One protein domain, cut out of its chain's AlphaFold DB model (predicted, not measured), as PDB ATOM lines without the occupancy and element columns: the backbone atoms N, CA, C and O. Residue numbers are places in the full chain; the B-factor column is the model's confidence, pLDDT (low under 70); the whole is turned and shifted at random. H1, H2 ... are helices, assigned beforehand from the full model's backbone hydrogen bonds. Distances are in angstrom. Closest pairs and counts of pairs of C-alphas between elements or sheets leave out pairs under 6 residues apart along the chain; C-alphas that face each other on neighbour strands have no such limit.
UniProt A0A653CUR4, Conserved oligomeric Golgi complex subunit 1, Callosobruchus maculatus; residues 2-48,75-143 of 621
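What this domain is: This is residues 2 to 48 and 75 to 143 of the 621 residues of the protein "Conserved oligomeric Golgi complex subunit 1" of Callosobruchus maculatus (UniProt A0A653CUR4). A long, open U of helices with an empty gap between its limbs: the single long helix H4 makes one limb and touches no helix, and H5, H1 and H2, running the same general way end after end, make the other. The tight link from H4 to H5 is the bend of the U, H6 packs on one part of H1, and at the end far from the bend residues 43 to 48 stick out, of which 43 to 45 belong to the short H3. The printed part has 116 residues with six named helices, H1 to H6 in order along the chain, and no named strand; the class is all helix. It is only just loose, close to extended, with a radius of gyration of the C-alphas of 19.8 A, and its elongated outline spans 65 by 37 by 26 A.

Where its parts are: The longest helix, H4, holds residues 75 to 105 and is 44.9 A from first to last C-alpha, beginning at C-alpha 75 at (25.418, 11.039, -31.487) and ending at C-alpha 105 at (64.207, 28.117, -46.246). It has a kink of 28 degrees near residue 99. H5 follows with residues 110 to 121, 16.7 A long, and H6 with residues 129 to 135, 10.0 A long. H1, residues 2 to 16, is 21.5 A long and begins at C-alpha 2 at (54.784, 12.867, -41.335). H2 holds residues 26 to 35 over 14.1 A, and H3 the four residues 42 to 45.

How they stand to each other: H4 touches no helix, and its residues 93 to 103 stand free. H4 is apart from H1, H2, H3 and H6. H4 and H5 are only just apart, their closest C-alphas being 8.4 A from each other. H5 is close to H1 but not clearly touching it; the closest C-alphas, those of Val 2 and Ser 120, are 6.9 A apart. H5 and H1 run the same way at a shallow tilt of 27 degrees. H1 touches H2 with residues 14 to 16 alone, and the closest C-alphas, those of Cys 15 and Leu 26, are 4.7 A apart. H1 and H2 run the same way at a shallow tilt of 26 degrees, with their centres 19.8 A apart. H1 and H6 only just touch, with 3 pairs of C-alphas within 8 A, and H1 does so with residues 10 to 13 alone. The closest C-alphas of this pair, those of His 13 and Ile 132, are 6.6 A apart; the two helices run the same way at a steep tilt of 43 degrees. H3 touches no helix and is apart from H2. In H1, H2, H5 and H6 every pair of O i and N i+4 is within hydrogen-bond range, in H4 26 of 27 are, and H3 is too short for such a pair.

The domain as a whole: The two C-alphas farthest apart, those of Leu 48 and Ile 110, are 66.8 A apart, while the first and last printed C-alphas, those of Val 2 and Asn 143, are 10.0 A apart. Residues 49 to 74 are not printed, and C-alphas 48 and 75 are 41.9 A apart across this cut, which lies in the link from H3 to H4. Of the links that are printed whole, H4 to H5 is tight, and H1 to H2, H2 to H3 and H5 to H6 are short. The mean pLDDT of the printed part is 73.3; 40 residues are under 70, among them residues 20 to 24, 34 to 48, 75 to 82 and 139 to 142.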
ATOM      1  N   VAL A   2      55.825  13.726 -40.717       77.44
ATOM      2  CA  VAL A   2      54.784  12.867 -41.335       77.44
ATOM      3  C   VAL A   2      54.471  11.616 -40.495       77.44
ATOM      4  O   VAL A   2      53.323  11.414 -40.117       77.44
ATOM      5  N   LYS A   3      55.493  10.839 -40.097       80.44
ATOM      6  CA  LYS A   3      55.326   9.664 -39.216       80.44
ATOM      7  C   LYS A   3      54.629  10.000 -37.892       80.44
ATOM      8  O   LYS A   3      53.776   9.243 -37.455       80.44
ATOM      9  N   CYS A   4      54.967  11.137 -37.280       80.81
ATOM     10  CA  CYS A   4      54.372  11.571 -36.015       80.81
ATOM     11  C   CYS A   4      52.876  11.853 -36.180       80.81
ATOM     12  O   CYS A   4      52.085  11.347 -35.396       80.81
ATOM     13  N   LEU A   5      52.479  12.580 -37.228       80.69
ATOM     14  CA  LEU A   5      51.067  12.876 -37.499       80.69
ATOM     15  C   LEU A   5      50.260  11.607 -37.791       80.69
ATOM     16  O   LEU A   5      49.169  11.452 -37.249       80.69
ATOM     17  N   ILE A   6      50.819  10.667 -38.562       80.00
ATOM     18  CA  ILE A   6      50.194   9.356 -38.799       80.00
ATOM     19  C   ILE A   6      49.990   8.618 -37.469       80.00
ATOM     20  O   ILE A   6      48.889   8.150 -37.190       80.00
ATOM     21  N   THR A   7      51.013   8.563 -36.607       79.81
ATOM     22  CA  THR A   7      50.882   7.922 -35.289       79.81
ATOM     23  C   THR A   7      49.897   8.646 -34.375       79.81
ATOM     24  O   THR A   7      49.183   7.988 -33.631       79.81
ATOM     25  N   THR A   8      49.808   9.977 -34.433       82.75
ATOM     26  CA  THR A   8      48.850  10.748 -33.632       82.75
ATOM     27  C   THR A   8      47.416  10.463 -34.060       82.75
ATOM     28  O   THR A   8      46.578  10.213 -33.202       82.75
ATOM     29  N   ILE A   9      47.140  10.424 -35.367       80.06
ATOM     30  CA  ILE A   9      45.816  10.063 -35.900       80.06
ATOM     31  C   ILE A   9      45.454   8.630 -35.495       80.06
ATOM     32  O   ILE A   9      44.348   8.375 -35.023       80.06
ATOM     33  N   HIS A  10      46.416   7.709 -35.583       79.12
ATOM     34  CA  HIS A  10      46.231   6.327 -35.156       79.12
ATOM     35  C   HIS A  10      45.940   6.200 -33.650       79.12
ATOM     36  O   HIS A  10      45.082   5.413 -33.251       79.12
ATOM     37  N   LEU A  11      46.625   6.981 -32.808       79.56
ATOM     38  CA  LEU A  11      46.389   7.019 -31.363       79.56
ATOM     39  C   LEU A  11      45.029   7.635 -31.023       79.56
ATOM     40  O   LEU A  11      44.334   7.103 -30.166       79.56
ATOM     41  N   LEU A  12      44.625   8.714 -31.701       77.62
ATOM     42  CA  LEU A  12      43.307   9.327 -31.511       77.62
ATOM     43  C   LEU A  12      42.186   8.329 -31.818       77.62
ATOM     44  O   LEU A  12      41.258   8.180 -31.024       77.62
ATOM     45  N   HIS A  13      42.323   7.591 -32.919       78.69
ATOM     46  CA  HIS A  13      41.399   6.522 -33.286       78.69
ATOM     47  C   HIS A  13      41.337   5.414 -32.222       78.69
ATOM     48  O   HIS A  13      40.259   5.111 -31.708       78.69
ATOM     49  N   HIS A  14      42.491   4.883 -31.806       77.81
ATOM     50  CA  HIS A  14      42.568   3.808 -30.812       77.81
ATOM     51  C   HIS A  14      42.065   4.209 -29.422       77.81
ATOM     52  O   HIS A  14      41.409   3.422 -28.739       77.81
ATOM     53  N   CYS A  15      42.374   5.423 -28.974       75.25
ATOM     54  CA  CYS A  15      42.013   5.875 -27.638       75.25
ATOM     55  C   CYS A  15      40.516   6.175 -27.508       75.25
ATOM     56  O   CYS A  15      39.932   5.844 -26.474       75.25
ATOM     57  N   PHE A  16      39.897   6.763 -28.537       71.31
ATOM     58  CA  PHE A  16      38.550   7.329 -28.425       71.31
ATOM     59  C   PHE A  16      37.474   6.603 -29.239       71.31
ATOM     60  O   PHE A  16      36.325   6.605 -28.803       71.31
ATOM     61  N   ILE A  17      37.817   5.951 -30.356       71.06
ATOM     62  CA  ILE A  17      36.830   5.390 -31.295       71.06
ATOM     63  C   ILE A  17      36.804   3.863 -31.251       71.06
ATOM     64  O   ILE A  17      35.791   3.287 -30.856       71.06
ATOM     65  N   CYS A  18      37.901   3.196 -31.615       67.00
ATOM     66  CA  CYS A  18      37.919   1.740 -31.733       67.00
ATOM     67  C   CYS A  18      39.297   1.161 -31.412       67.00
ATOM     68  O   CYS A  18      40.302   1.542 -32.006       67.00
ATOM     69  N   TYR A  19      39.338   0.195 -30.495       70.50
ATOM     70  CA  TYR A  19      40.531  -0.598 -30.206       70.50
ATOM     71  C   TYR A  19      40.223  -2.094 -30.343       70.50
ATOM     72  O   TYR A  19      39.279  -2.599 -29.727       70.50
ATOM     73  N   GLY A  20      41.003  -2.808 -31.164       61.78
ATOM     74  CA  GLY A  20      40.940  -4.271 -31.291       61.78
ATOM     75  C   GLY A  20      39.625  -4.848 -31.841       61.78
ATOM     76  O   GLY A  20      39.270  -5.963 -31.476       61.78
ATOM     77  N   GLY A  21      38.876  -4.104 -32.667       61.81
ATOM     78  CA  GLY A  21      37.624  -4.582 -33.288       61.81
ATOM     79  C   GLY A  21      36.392  -4.579 -32.370       61.81
ATOM     80  O   GLY A  21      35.346  -5.107 -32.729       61.81
ATOM     81  N   SER A  22      36.503  -3.981 -31.185       59.19
ATOM     82  CA  SER A  22      35.452  -3.946 -30.153       59.19
ATOM     83  C   SER A  22      34.378  -2.862 -30.348       59.19
ATOM     84  O   SER A  22      33.432  -2.795 -29.564       59.19
ATOM     85  N   GLY A  23      34.541  -1.968 -31.334       62.25
ATOM     86  CA  GLY A  23      33.642  -0.831 -31.565       62.25
ATOM     87  C   GLY A  23      33.639   0.237 -30.457       62.25
ATOM     88  O   GLY A  23      32.771   1.106 -30.468       62.25
ATOM     89  N   LYS A  24      34.573   0.173 -29.492       67.00
ATOM     90  CA  LYS A  24      34.766   1.167 -28.420       67.00
ATOM     91  C   LYS A  24      36.250   1.529 -28.281       67.00
ATOM     92  O   LYS A  24      37.116   0.658 -28.393       67.00
ATOM     93  N   GLY A  25      36.546   2.801 -28.013       75.81
ATOM     94  CA  GLY A  25      37.911   3.282 -27.777       75.81
ATOM     95  C   GLY A  25      38.519   2.726 -26.486       75.81
ATOM     96  O   GLY A  25      37.800   2.412 -25.537       75.81
ATOM     97  N   LEU A  26      39.848   2.631 -26.424       76.94
ATOM     98  CA  LEU A  26      40.585   2.089 -25.275       76.94
ATOM     99  C   LEU A  26      40.246   2.801 -23.952       76.94
ATOM    100  O   LEU A  26      40.128   2.152 -22.914       76.94
ATOM    101  N   ILE A  27      40.054   4.125 -23.979       76.81
ATOM    102  CA  ILE A  27      39.700   4.901 -22.779       76.81
ATOM    103  C   ILE A  27      38.305   4.510 -22.298       76.81
ATOM    104  O   ILE A  27      38.098   4.330 -21.102       76.81
ATOM    105  N   TRP A  28      37.363   4.322 -23.222       71.94
ATOM    106  CA  TRP A  28      36.011   3.884 -22.889       71.94
ATOM    107  C   TRP A  28      35.990   2.460 -22.348       71.94
ATOM    108  O   TRP A  28      35.291   2.213 -21.374       71.94
ATOM    109  N   GLN A  29      36.799   1.557 -22.904       72.69
ATOM    110  CA  GLN A  29      36.957   0.203 -22.368       72.69
ATOM    111  C   GLN A  29      37.516   0.217 -20.942       72.69
ATOM    112  O   GLN A  29      36.954  -0.432 -20.066       72.69
ATOM    113  N   GLN A  30      38.579   0.986 -20.685       71.44
ATOM    114  CA  GLN A  30      39.154   1.105 -19.340       71.44
ATOM    115  C   GLN A  30      38.190   1.773 -18.359       71.44
ATOM    116  O   GLN A  30      38.123   1.401 -17.189       71.44
ATOM    117  N   LEU A  31      37.419   2.754 -18.819       71.69
ATOM    118  CA  LEU A  31      36.421   3.423 -17.997       71.69
ATOM    119  C   LEU A  31      35.256   2.473 -17.680       71.69
ATOM    120  O   LEU A  31      34.819   2.398 -16.534       71.69
ATOM    121  N   GLU A  32      34.807   1.683 -18.653       70.69
ATOM    122  CA  GLU A  32      33.792   0.643 -18.475       70.69
ATOM    123  C   GLU A  32      34.295  -0.477 -17.548       70.69
ATOM    124  O   GLU A  32      33.560  -0.925 -16.670       70.69
ATOM    125  N   GLU A  33      35.573  -0.851 -17.620       71.19
ATOM    126  CA  GLU A  33      36.213  -1.782 -16.679       71.19
ATOM    127  C   GLU A  33      36.213  -1.252 -15.229       71.19
ATOM    128  O   GLU A  33      36.151  -2.028 -14.275       71.19
ATOM    129  N   ILE A  34      36.236   0.073 -15.040       69.50
ATOM    130  CA  ILE A  34      36.226   0.727 -13.720       69.50
ATOM    131  C   ILE A  34      34.800   0.974 -13.193       69.50
ATOM    132  O   ILE A  34      34.592   0.930 -11.980       69.50
ATOM    133  N   VAL A  35      33.834   1.249 -14.074       68.88
ATOM    134  CA  VAL A  35      32.493   1.759 -13.715       68.88
ATOM    135  C   VAL A  35      31.383   0.705 -13.859       68.88
ATOM    136  O   VAL A  35      30.333   0.834 -13.229       68.88
ATOM    137  N   SER A  36      31.591  -0.356 -14.647       65.88
ATOM    138  CA  SER A  36      30.574  -1.390 -14.914       65.88
ATOM    139  C   SER A  36      30.117  -2.150 -13.662       65.88
ATOM    140  O   SER A  36      30.810  -2.231 -12.647       65.88
ATOM    141  N   GLU A  37      28.940  -2.776 -13.730       61.66
ATOM    142  CA  GLU A  37      28.392  -3.576 -12.623       61.66
ATOM    143  C   GLU A  37      29.210  -4.847 -12.318       61.66
ATOM    144  O   GLU A  37      29.101  -5.406 -11.224       61.66
ATOM    145  N   SER A  38      30.072  -5.276 -13.244       59.28
ATOM    146  CA  SER A  38      31.027  -6.381 -13.092       59.28
ATOM    147  C   SER A  38      32.429  -5.932 -12.645       59.28
ATOM    148  O   SER A  38      33.286  -6.783 -12.413       59.28
ATOM    149  N   SER A  39      32.664  -4.627 -12.463       64.81
ATOM    150  CA  SER A  39      33.970  -4.069 -12.084       64.81
ATOM    151  C   SER A  39      34.431  -4.473 -10.668       64.81
ATOM    152  O   SER A  39      33.599  -4.681  -9.759       64.81
ATOM    153  N   PRO A  40      35.761  -4.573 -10.443       64.81
ATOM    154  CA  PRO A  40      36.325  -4.840  -9.126       64.81
ATOM    155  C   PRO A  40      36.007  -3.692  -8.155       64.81
ATOM    156  O   PRO A  40      36.160  -2.514  -8.470       64.81
ATOM    157  N   LYS A  41      35.567  -4.045  -6.940       69.81
ATOM    158  CA  LYS A  41      35.187  -3.098  -5.876       69.81
ATOM    159  C   LYS A  41      36.332  -2.125  -5.586       69.81
ATOM    160  O   LYS A  41      37.481  -2.552  -5.520       69.81
ATOM    161  N   THR A  42      36.029  -0.857  -5.309       67.12
ATOM    162  CA  THR A  42      37.040   0.207  -5.116       67.12
ATOM    163  C   THR A  42      38.121  -0.158  -4.084       67.12
ATOM    164  O   THR A  42      39.301   0.118  -4.288       67.12
ATOM    165  N   LEU A  43      37.747  -0.874  -3.016       65.12
ATOM    166  CA  LEU A  43      38.677  -1.346  -1.978       65.12
ATOM    167  C   LEU A  43      39.717  -2.366  -2.473       65.12
ATOM    168  O   LEU A  43      40.779  -2.466  -1.875       65.12
ATOM    169  N   SER A  44      39.450  -3.102  -3.556       66.75
ATOM    170  CA  SER A  44      40.395  -4.083  -4.120       66.75
ATOM    171  C   SER A  44      41.577  -3.447  -4.861       66.75
ATOM    172  O   SER A  44      42.568  -4.125  -5.116       66.75
ATOM    173  N   LYS A  45      41.500  -2.144  -5.173       63.62
ATOM    174  CA  LYS A  45      42.598  -1.377  -5.784       63.62
ATOM    175  C   LYS A  45      43.519  -0.705  -4.755       63.62
ATOM    176  O   LYS A  45      44.531  -0.128  -5.139       63.62
ATOM    177  N   LEU A  46      43.190  -0.779  -3.461       65.56
ATOM    178  CA  LEU A  46      43.995  -0.252  -2.358       65.56
ATOM    179  C   LEU A  46      44.705  -1.413  -1.649       65.56
ATOM    180  O   LEU A  46      44.056  -2.336  -1.162       65.56
ATOM    181  N   GLN A  47      46.035  -1.368  -1.547       59.97
ATOM    182  CA  GLN A  47      46.775  -2.291  -0.682       59.97
ATOM    183  C   GLN A  47      46.571  -1.879   0.780       59.97
ATOM    184  O   GLN A  47      47.230  -0.971   1.282       59.97
ATOM    185  N   LEU A  48      45.623  -2.524   1.459       63.38
ATOM    186  CA  LEU A  48      45.358  -2.295   2.878       63.38
ATOM    187  C   LEU A  48      46.152  -3.298   3.737       63.38
ATOM    188  O   LEU A  48      46.174  -4.486   3.405       63.38
ATOM    189  N   VAL A  75      25.717  10.223 -30.302       50.31
ATOM    190  CA  VAL A  75      25.418  11.039 -31.487       50.31
ATOM    191  C   VAL A  75      25.850  12.510 -31.342       50.31
ATOM    192  O   VAL A  75      26.311  13.093 -32.324       50.31
ATOM    193  N   ASN A  76      25.742  13.120 -30.153       53.50
ATOM    194  CA  ASN A  76      26.244  14.485 -29.929       53.50
ATOM    195  C   ASN A  76      27.771  14.483 -29.793       53.50
ATOM    196  O   ASN A  76      28.433  15.327 -30.393       53.50
ATOM    197  N   SER A  77      28.331  13.467 -29.129       58.28
ATOM    198  CA  SER A  77      29.779  13.276 -29.006       58.28
ATOM    199  C   SER A  77      30.466  13.071 -30.362       58.28
ATOM    200  O   SER A  77      31.555  13.593 -30.563       58.28
ATOM    201  N   LEU A  78      29.824  12.407 -31.332       56.78
ATOM    202  CA  LEU A  78      30.354  12.265 -32.698       56.78
ATOM    203  C   LEU A  78      30.335  13.585 -33.495       56.78
ATOM    204  O   LEU A  78      31.256  13.852 -34.268       56.78
ATOM    205  N   LYS A  79      29.321  14.442 -33.297       59.69
ATOM    206  CA  LYS A  79      29.273  15.783 -33.918       59.69
ATOM    207  C   LYS A  79      30.305  16.735 -33.310       59.69
ATOM    208  O   LYS A  79      30.944  17.482 -34.048       59.69
ATOM    209  N   GLU A  80      30.488  16.686 -31.993       62.28
ATOM    210  CA  GLU A  80      31.551  17.411 -31.289       62.28
ATOM    211  C   GLU A  80      32.939  16.873 -31.657       62.28
ATOM    212  O   GLU A  80      33.859  17.649 -31.888       62.28
ATOM    213  N   ALA A  81      33.098  15.555 -31.809       65.62
ATOM    214  CA  ALA A  81      34.350  14.955 -32.263       65.62
ATOM    215  C   ALA A  81      34.736  15.460 -33.657       65.62
ATOM    216  O   ALA A  81      35.897  15.790 -33.878       65.62
ATOM    217  N   LYS A  82      33.771  15.605 -34.574       69.12
ATOM    218  CA  LYS A  82      34.033  16.162 -35.904       69.12
ATOM    219  C   LYS A  82      34.550  17.604 -35.840       69.12
ATOM    220  O   LYS A  82      35.567  17.899 -36.458       69.12
ATOM    221  N   SER A  83      33.909  18.490 -35.071       74.69
ATOM    222  CA  SER A  83      34.359  19.887 -34.952       74.69
ATOM    223  C   SER A  83      35.704  20.013 -34.224       74.69
ATOM    224  O   SER A  83      36.520  20.867 -34.570       74.69
ATOM    225  N   VAL A  84      35.980  19.135 -33.256       77.81
ATOM    226  CA  VAL A  84      37.273  19.061 -32.561       77.81
ATOM    227  C   VAL A  84      38.376  18.558 -33.493       77.81
ATOM    228  O   VAL A  84      39.468  19.123 -33.489       77.81
ATOM    229  N   VAL A  85      38.104  17.543 -34.319       78.31
ATOM    230  CA  VAL A  85      39.053  17.039 -35.323       78.31
ATOM    231  C   VAL A  85      39.312  18.094 -36.399       78.31
ATOM    232  O   VAL A  85      40.468  18.318 -36.740       78.31
ATOM    233  N   GLU A  86      38.289  18.807 -36.878       79.06
ATOM    234  CA  GLU A  86      38.452  19.924 -37.823       79.06
ATOM    235  C   GLU A  86      39.293  21.066 -37.223       79.06
ATOM    236  O   GLU A  86      40.240  21.538 -37.854       79.06
ATOM    237  N   SER A  87      39.021  21.455 -35.974       82.88
ATOM    238  CA  SER A  87      39.816  22.453 -35.244       82.88
ATOM    239  C   SER A  87      41.265  21.995 -35.035       82.88
ATOM    240  O   SER A  87      42.209  22.770 -35.218       82.88
ATOM    241  N   TRP A  88      41.474  20.711 -34.725       85.19
ATOM    242  CA  TRP A  88      42.804  20.118 -34.611       85.19
ATOM    243  C   TRP A  88      43.544  20.105 -35.954       85.19
ATOM    244  O   TRP A  88      44.711  20.489 -35.996       85.19
ATOM    245  N   LEU A  89      42.887  19.733 -37.058       83.12
ATOM    246  CA  LEU A  89      43.470  19.782 -38.405       83.12
ATOM    247  C   LEU A  89      43.903  21.206 -38.772       83.12
ATOM    248  O   LEU A  89      45.008  21.404 -39.274       83.12
ATOM    249  N   GLN A  90      43.076  22.209 -38.476       83.00
ATOM    250  CA  GLN A  90      43.401  23.603 -38.768       83.00
ATOM    251  C   GLN A  90      44.543  24.130 -37.886       83.00
ATOM    252  O   GLN A  90      45.476  24.756 -38.386       83.00
ATOM    253  N   SER A  91      44.525  23.828 -36.587       86.00
ATOM    254  CA  SER A  91      45.598  24.203 -35.655       86.00
ATOM    255  C   SER A  91      46.933  23.527 -36.001       86.00
ATOM    256  O   SER A  91      47.997  24.155 -35.983       86.00
ATOM    257  N   THR A  92      46.891  22.250 -36.390       83.25
ATOM    258  CA  THR A  92      48.083  21.517 -36.831       83.25
ATOM    259  C   THR A  92      48.612  22.029 -38.164       83.25
ATOM    260  O   THR A  92      49.826  22.148 -38.286       83.25
ATOM    261  N   LEU A  93      47.754  22.402 -39.120       83.25
ATOM    262  CA  LEU A  93      48.178  23.069 -40.358       83.25
ATOM    263  C   LEU A  93      48.969  24.350 -40.065       83.25
ATOM    264  O   LEU A  93      50.086  24.479 -40.556       83.25
ATOM    265  N   MET A  94      48.443  25.234 -39.212       83.56
ATOM    266  CA  MET A  94      49.123  26.483 -38.829       83.56
ATOM    267  C   MET A  94      50.473  26.220 -38.146       83.56
ATOM    268  O   MET A  94      51.481  26.849 -38.454       83.56
ATOM    269  N   THR A  95      50.520  25.238 -37.240       83.81
ATOM    270  CA  THR A  95      51.757  24.884 -36.523       83.81
ATOM    271  C   THR A  95      52.803  24.277 -37.466       83.81
ATOM    272  O   THR A  95      54.001  24.556 -37.356       83.81
ATOM    273  N   VAL A  96      52.358  23.427 -38.397       83.00
ATOM    274  CA  VAL A  96      53.219  22.844 -39.430       83.00
ATOM    275  C   VAL A  96      53.736  23.941 -40.351       83.00
ATOM    276  O   VAL A  96      54.924  23.927 -40.648       83.00
ATOM    277  N   GLU A  97      52.906  24.903 -40.749       81.50
ATOM    278  CA  GLU A  97      53.306  26.034 -41.587       81.50
ATOM    279  C   GLU A  97      54.457  26.833 -40.957       81.50
ATOM    280  O   GLU A  97      55.525  26.944 -41.564       81.50
ATOM    281  N   GLU A  98      54.310  27.291 -39.711       82.44
ATOM    282  CA  GLU A  98      55.345  28.081 -39.026       82.44
ATOM    283  C   GLU A  98      56.673  27.321 -38.850       82.44
ATOM    284  O   GLU A  98      57.764  27.888 -38.996       82.44
ATOM    285  N   GLY A  99      56.602  26.025 -38.525       80.06
ATOM    286  CA  GLY A  99      57.786  25.187 -38.320       80.06
ATOM    287  C   GLY A  99      58.465  24.769 -39.629       80.06
ATOM    288  O   GLY A  99      59.699  24.752 -39.736       80.06
ATOM    289  N   LEU A 100      57.665  24.435 -40.642       82.12
ATOM    290  CA  LEU A 100      58.138  23.951 -41.932       82.12
ATOM    291  C   LEU A 100      58.695  25.092 -42.781       82.12
ATOM    292  O   LEU A 100      59.710  24.886 -43.437       82.12
ATOM    293  N   GLN A 101      58.120  26.298 -42.722       79.25
ATOM    294  CA  GLN A 101      58.611  27.455 -43.475       79.25
ATOM    295  C   GLN A 101      60.080  27.765 -43.148       79.25
ATOM    296  O   GLN A 101      60.905  27.880 -44.055       79.25
ATOM    297  N   LYS A 102      60.445  27.798 -41.858       82.62
ATOM    298  CA  LYS A 102      61.837  28.009 -41.409       82.62
ATOM    299  C   LYS A 102      62.774  26.903 -41.895       82.62
ATOM    300  O   LYS A 102      63.902  27.168 -42.299       82.62
ATOM    301  N   SER A 103      62.299  25.661 -41.882       81.56
ATOM    302  CA  SER A 103      63.090  24.497 -42.292       81.56
ATOM    303  C   SER A 103      63.275  24.429 -43.816       81.56
ATOM    304  O   SER A 103      64.363  24.120 -44.294       81.56
ATOM    305  N   LEU A 104      62.240  24.761 -44.594       81.12
ATOM    306  CA  LEU A 104      62.278  24.783 -46.061       81.12
ATOM    307  C   LEU A 104      63.149  25.918 -46.612       81.12
ATOM    308  O   LEU A 104      63.740  25.759 -47.682       81.12
ATOM    309  N   GLN A 105      63.287  27.032 -45.885       82.06
ATOM    310  CA  GLN A 105      64.207  28.117 -46.246       82.06
ATOM    311  C   GLN A 105      65.675  27.665 -46.294       82.06
ATOM    312  O   GLN A 105      66.439  28.186 -47.107       82.06
ATOM    313  N   LEU A 106      66.060  26.669 -45.490       81.38
ATOM    314  CA  LEU A 106      67.414  26.100 -45.491       81.38
ATOM    315  C   LEU A 106      67.699  25.258 -46.743       81.38
ATOM    316  O   LEU A 106      68.859  25.045 -47.095       81.38
ATOM    317  N   ILE A 107      66.658  24.784 -47.435       81.00
ATOM    318  CA  ILE A 107      66.809  24.042 -48.686       81.00
ATOM    319  C   ILE A 107      67.062  25.048 -49.809       81.00
ATOM    320  O   ILE A 107      66.177  25.816 -50.195       81.00
ATOM    321  N   THR A 108      68.283  25.036 -50.336       81.44
ATOM    322  CA  THR A 108      68.744  25.944 -51.398       81.44
ATOM    323  C   THR A 108      68.655  25.345 -52.801       81.44
ATOM    324  O   THR A 108      68.765  26.085 -53.774       81.44
ATOM    325  N   ASN A 109      68.446  24.029 -52.925       81.75
ATOM    326  CA  ASN A 109      68.447  23.323 -54.206       81.75
ATOM    327  C   ASN A 109      67.172  22.482 -54.402       81.75
ATOM    328  O   ASN A 109      66.715  21.792 -53.487       81.75
ATOM    329  N   ILE A 110      66.649  22.487 -55.631       82.50
ATOM    330  CA  ILE A 110      65.517  21.677 -56.102       82.50
ATOM    331  C   ILE A 110      65.799  20.175 -55.912       82.50
ATOM    332  O   ILE A 110      64.907  19.425 -55.509       82.50
ATOM    333  N   LYS A 111      67.055  19.734 -56.082       79.69
ATOM    334  CA  LYS A 111      67.466  18.342 -55.813       79.69
ATOM    335  C   LYS A 111      67.263  17.946 -54.348       79.69
ATOM    336  O   LYS A 111      66.751  16.868 -54.055       79.69
ATOM    337  N   GLY A 112      67.594  18.844 -53.417       80.00
ATOM    338  CA  GLY A 112      67.362  18.630 -51.984       80.00
ATOM    339  C   GLY A 112      65.873  18.513 -51.656       80.00
ATOM    340  O   GLY A 112      65.467  17.682 -50.847       80.00
ATOM    341  N   LEU A 113      65.037  19.286 -52.350       82.88
ATOM    342  CA  LEU A 113      63.587  19.211 -52.213       82.88
ATOM    343  C   LEU A 113      63.020  17.885 -52.752       82.88
ATOM    344  O   LEU A 113      62.136  17.290 -52.133       82.88
ATOM    345  N   HIS A 114      63.568  17.385 -53.865       81.00
ATOM    346  CA  HIS A 114      63.219  16.072 -54.405       81.00
ATOM    347  C   HIS A 114      63.548  14.941 -53.421       81.00
ATOM    348  O   HIS A 114      62.704  14.078 -53.184       81.00
ATOM    349  N   LEU A 115      64.732  14.969 -52.801       80.12
ATOM    350  CA  LEU A 115      65.116  13.980 -51.787       80.12
ATOM    351  C   LEU A 115      64.149  13.995 -50.596       80.12
ATOM    352  O   LEU A 115      63.637  12.946 -50.214       80.12
ATOM    353  N   THR A 116      63.807  15.178 -50.075       79.81
ATOM    354  CA  THR A 116      62.837  15.322 -48.974       79.81
ATOM    355  C   THR A 116      61.475  14.720 -49.326       79.81
ATOM    356  O   THR A 116      60.860  14.045 -48.495       79.81
ATOM    357  N   ARG A 117      61.012  14.907 -50.567       81.12
ATOM    358  CA  ARG A 117      59.789  14.274 -51.079       81.12
ATOM    359  C   ARG A 117      59.909  12.755 -51.117       81.12
ATOM    360  O   ARG A 117      59.007  12.065 -50.655       81.12
ATOM    361  N   VAL A 118      60.994  12.234 -51.685       78.88
ATOM    362  CA  VAL A 118      61.191  10.787 -51.824       78.88
ATOM    363  C   VAL A 118      61.246  10.110 -50.458       78.88
ATOM    364  O   VAL A 118      60.564   9.108 -50.275       78.88
ATOM    365  N   GLU A 119      61.983  10.666 -49.496       77.19
ATOM    366  CA  GLU A 119      62.071  10.106 -48.142       77.19
ATOM    367  C   GLU A 119      60.739  10.174 -47.389       77.19
ATOM    368  O   GLU A 119      60.374   9.240 -46.681       77.19
ATOM    369  N   SER A 120      59.965  11.243 -47.577       75.75
ATOM    370  CA  SER A 120      58.669  11.387 -46.904       75.75
ATOM    371  C   SER A 120      57.608  10.429 -47.447       75.75
ATOM    372  O   SER A 120      56.752   9.972 -46.695       75.75
ATOM    373  N   LEU A 121      57.685  10.090 -48.736       74.44
ATOM    374  CA  LEU A 121      56.780   9.140 -49.388       74.44
ATOM    375  C   LEU A 121      57.141   7.665 -49.145       74.44
ATOM    376  O   LEU A 121      56.351   6.800 -49.507       74.44
ATOM    377  N   LYS A 122      58.304   7.364 -48.547       76.75
ATOM    378  CA  LYS A 122      58.668   6.003 -48.101       76.75
ATOM    379  C   LYS A 122      57.990   5.596 -46.788       76.75
ATOM    380  O   LYS A 122      58.170   4.468 -46.346       76.75
ATOM    381  N   ILE A 123      57.294   6.512 -46.115       74.38
ATOM    382  CA  ILE A 123      56.652   6.231 -44.828       74.38
ATOM    383  C   ILE A 123      55.361   5.453 -45.090       74.38
ATOM    384  O   ILE A 123      54.412   6.006 -45.645       74.38
ATOM    385  N   ASP A 124      55.342   4.188 -44.673       66.44
ATOM    386  CA  ASP A 124      54.190   3.305 -44.844       66.44
ATOM    387  C   ASP A 124      52.976   3.773 -44.028       66.44
ATOM    388  O   ASP A 124      53.093   4.253 -42.893       66.44
ATOM    389  N   LEU A 125      51.797   3.625 -44.633       71.06
ATOM    390  CA  LEU A 125      50.507   3.863 -43.992       71.06
ATOM    391  C   LEU A 125      50.050   2.584 -43.264       71.06
ATOM    392  O   LEU A 125      50.341   1.486 -43.741       71.06
ATOM    393  N   PRO A 126      49.320   2.693 -42.140       71.56
ATOM    394  CA  PRO A 126      48.713   1.537 -41.480       71.56
ATOM    395  C   PRO A 126      47.740   0.783 -42.404       71.56
ATOM    396  O   PRO A 126      47.042   1.410 -43.198       71.56
ATOM    397  N   GLU A 127      47.641  -0.544 -42.267       65.19
ATOM    398  CA  GLU A 127      46.799  -1.399 -43.131       65.19
ATOM    399  C   GLU A 127      45.305  -1.006 -43.114       65.19
ATOM    400  O   GLU A 127      44.641  -1.088 -44.143       65.19
ATOM    401  N   ASN A 128      44.805  -0.463 -41.995       69.25
ATOM    402  CA  ASN A 128      43.400  -0.054 -41.816       69.25
ATOM    403  C   ASN A 128      43.170   1.461 -42.006       69.25
ATOM    404  O   ASN A 128      42.213   2.025 -41.475       69.25
ATOM    405  N   TRP A 129      44.056   2.167 -42.717       74.00
ATOM    406  CA  TRP A 129      44.027   3.636 -42.800       74.00
ATOM    407  C   TRP A 129      42.717   4.213 -43.358       74.00
ATOM    408  O   TRP A 129      42.221   5.218 -42.856       74.00
ATOM    409  N   GLU A 130      42.124   3.580 -44.371       70.19
ATOM    410  CA  GLU A 130      40.874   4.066 -44.973       70.19
ATOM    411  C   GLU A 130      39.669   3.926 -44.033       70.19
ATOM    412  O   GLU A 130      38.778   4.774 -44.044       70.19
ATOM    413  N   GLU A 131      39.653   2.888 -43.196       69.06
ATOM    414  CA  GLU A 131      38.625   2.682 -42.170       69.06
ATOM    415  C   GLU A 131      38.787   3.702 -41.040       69.06
ATOM    416  O   GLU A 131      37.824   4.375 -40.674       69.06
ATOM    417  N   ILE A 132      40.026   3.917 -40.584       70.00
ATOM    418  CA  ILE A 132      40.375   4.933 -39.583       70.00
ATOM    419  C   ILE A 132      39.939   6.333 -40.043       70.00
ATOM    420  O   ILE A 132      39.344   7.084 -39.268       70.00
ATOM    421  N   CYS A 133      40.191   6.687 -41.307       71.44
ATOM    422  CA  CYS A 133      39.799   7.980 -41.868       71.44
ATOM    423  C   CYS A 133      38.277   8.158 -41.951       71.44
ATOM    424  O   CYS A 133      37.781   9.243 -41.639       71.44
ATOM    425  N   LYS A 134      37.533   7.106 -42.320       73.94
ATOM    426  CA  LYS A 134      36.061   7.132 -42.358       73.94
ATOM    427  C   LYS A 134      35.461   7.289 -40.964       73.94
ATOM    428  O   LYS A 134      34.552   8.096 -40.785       73.94
ATOM    429  N   GLU A 135      35.983   6.555 -39.985       69.75
ATOM    430  CA  GLU A 135      35.503   6.597 -38.602       69.75
ATOM    431  C   GLU A 135      35.835   7.923 -37.896       69.75
ATOM    432  O   GLU A 135      35.056   8.391 -37.069       69.75
ATOM    433  N   LEU A 136      36.948   8.572 -38.255       69.88
ATOM    434  CA  LEU A 136      37.327   9.901 -37.757       69.88
ATOM    435  C   LEU A 136      36.682  11.072 -38.522       69.88
ATOM    436  O   LEU A 136      36.967  12.225 -38.197       69.88
ATOM    437  N   HIS A 137      35.841  10.809 -39.531       68.75
ATOM    438  CA  HIS A 137      35.279  11.831 -40.428       68.75
ATOM    439  C   HIS A 137      36.339  12.739 -41.086       68.75
ATOM    440  O   HIS A 137      36.104  13.930 -41.302       68.75
ATOM    441  N   LEU A 138      37.508  12.180 -41.409       73.00
ATOM    442  CA  LEU A 138      38.539  12.880 -42.175       73.00
ATOM    443  C   LEU A 138      38.111  13.019 -43.651       73.00
ATOM    444  O   LEU A 138      37.249  12.265 -44.106       73.00
ATOM    445  N   PRO A 139      38.693  13.971 -44.407       69.88
ATOM    446  CA  PRO A 139      38.388  14.146 -45.827       69.88
ATOM    447  C   PRO A 139      38.520  12.842 -46.633       69.88
ATOM    448  O   PRO A 139      39.382  12.010 -46.343       69.88
ATOM    449  N   ASP A 140      37.701  12.681 -47.672       57.66
ATOM    450  CA  ASP A 140      37.773  11.515 -48.559       57.66
ATOM    451  C   ASP A 140      39.183  11.383 -49.179       57.66
ATOM    452  O   ASP A 140      39.787  12.372 -49.596       57.66
ATOM    453  N   GLU A 141      39.733  10.161 -49.207       62.19
ATOM    454  CA  GLU A 141      41.118   9.858 -49.629       62.19
ATOM    455  C   GLU A 141      42.224  10.640 -48.877       62.19
ATOM    456  O   GLU A 141      43.255  11.010 -49.451       62.19
ATOM    457  N   PHE A 142      42.051  10.877 -47.571       68.38
ATOM    458  CA  PHE A 142      43.018  11.625 -46.765       68.38
ATOM    459  C   PHE A 142      44.429  11.013 -46.764       68.38
ATOM    460  O   PHE A 142      44.689   9.935 -46.217       68.38
ATOM    461  N   ASN A 143      45.381  11.769 -47.311       72.69
ATOM    462  CA  ASN A 143      46.803  11.472 -47.242       72.69
ATOM    463  C   ASN A 143      47.531  12.608 -46.512       72.69
ATOM    464  O   ASN A 143      47.537  13.749 -46.973       72.69
TER     465      ASN A 143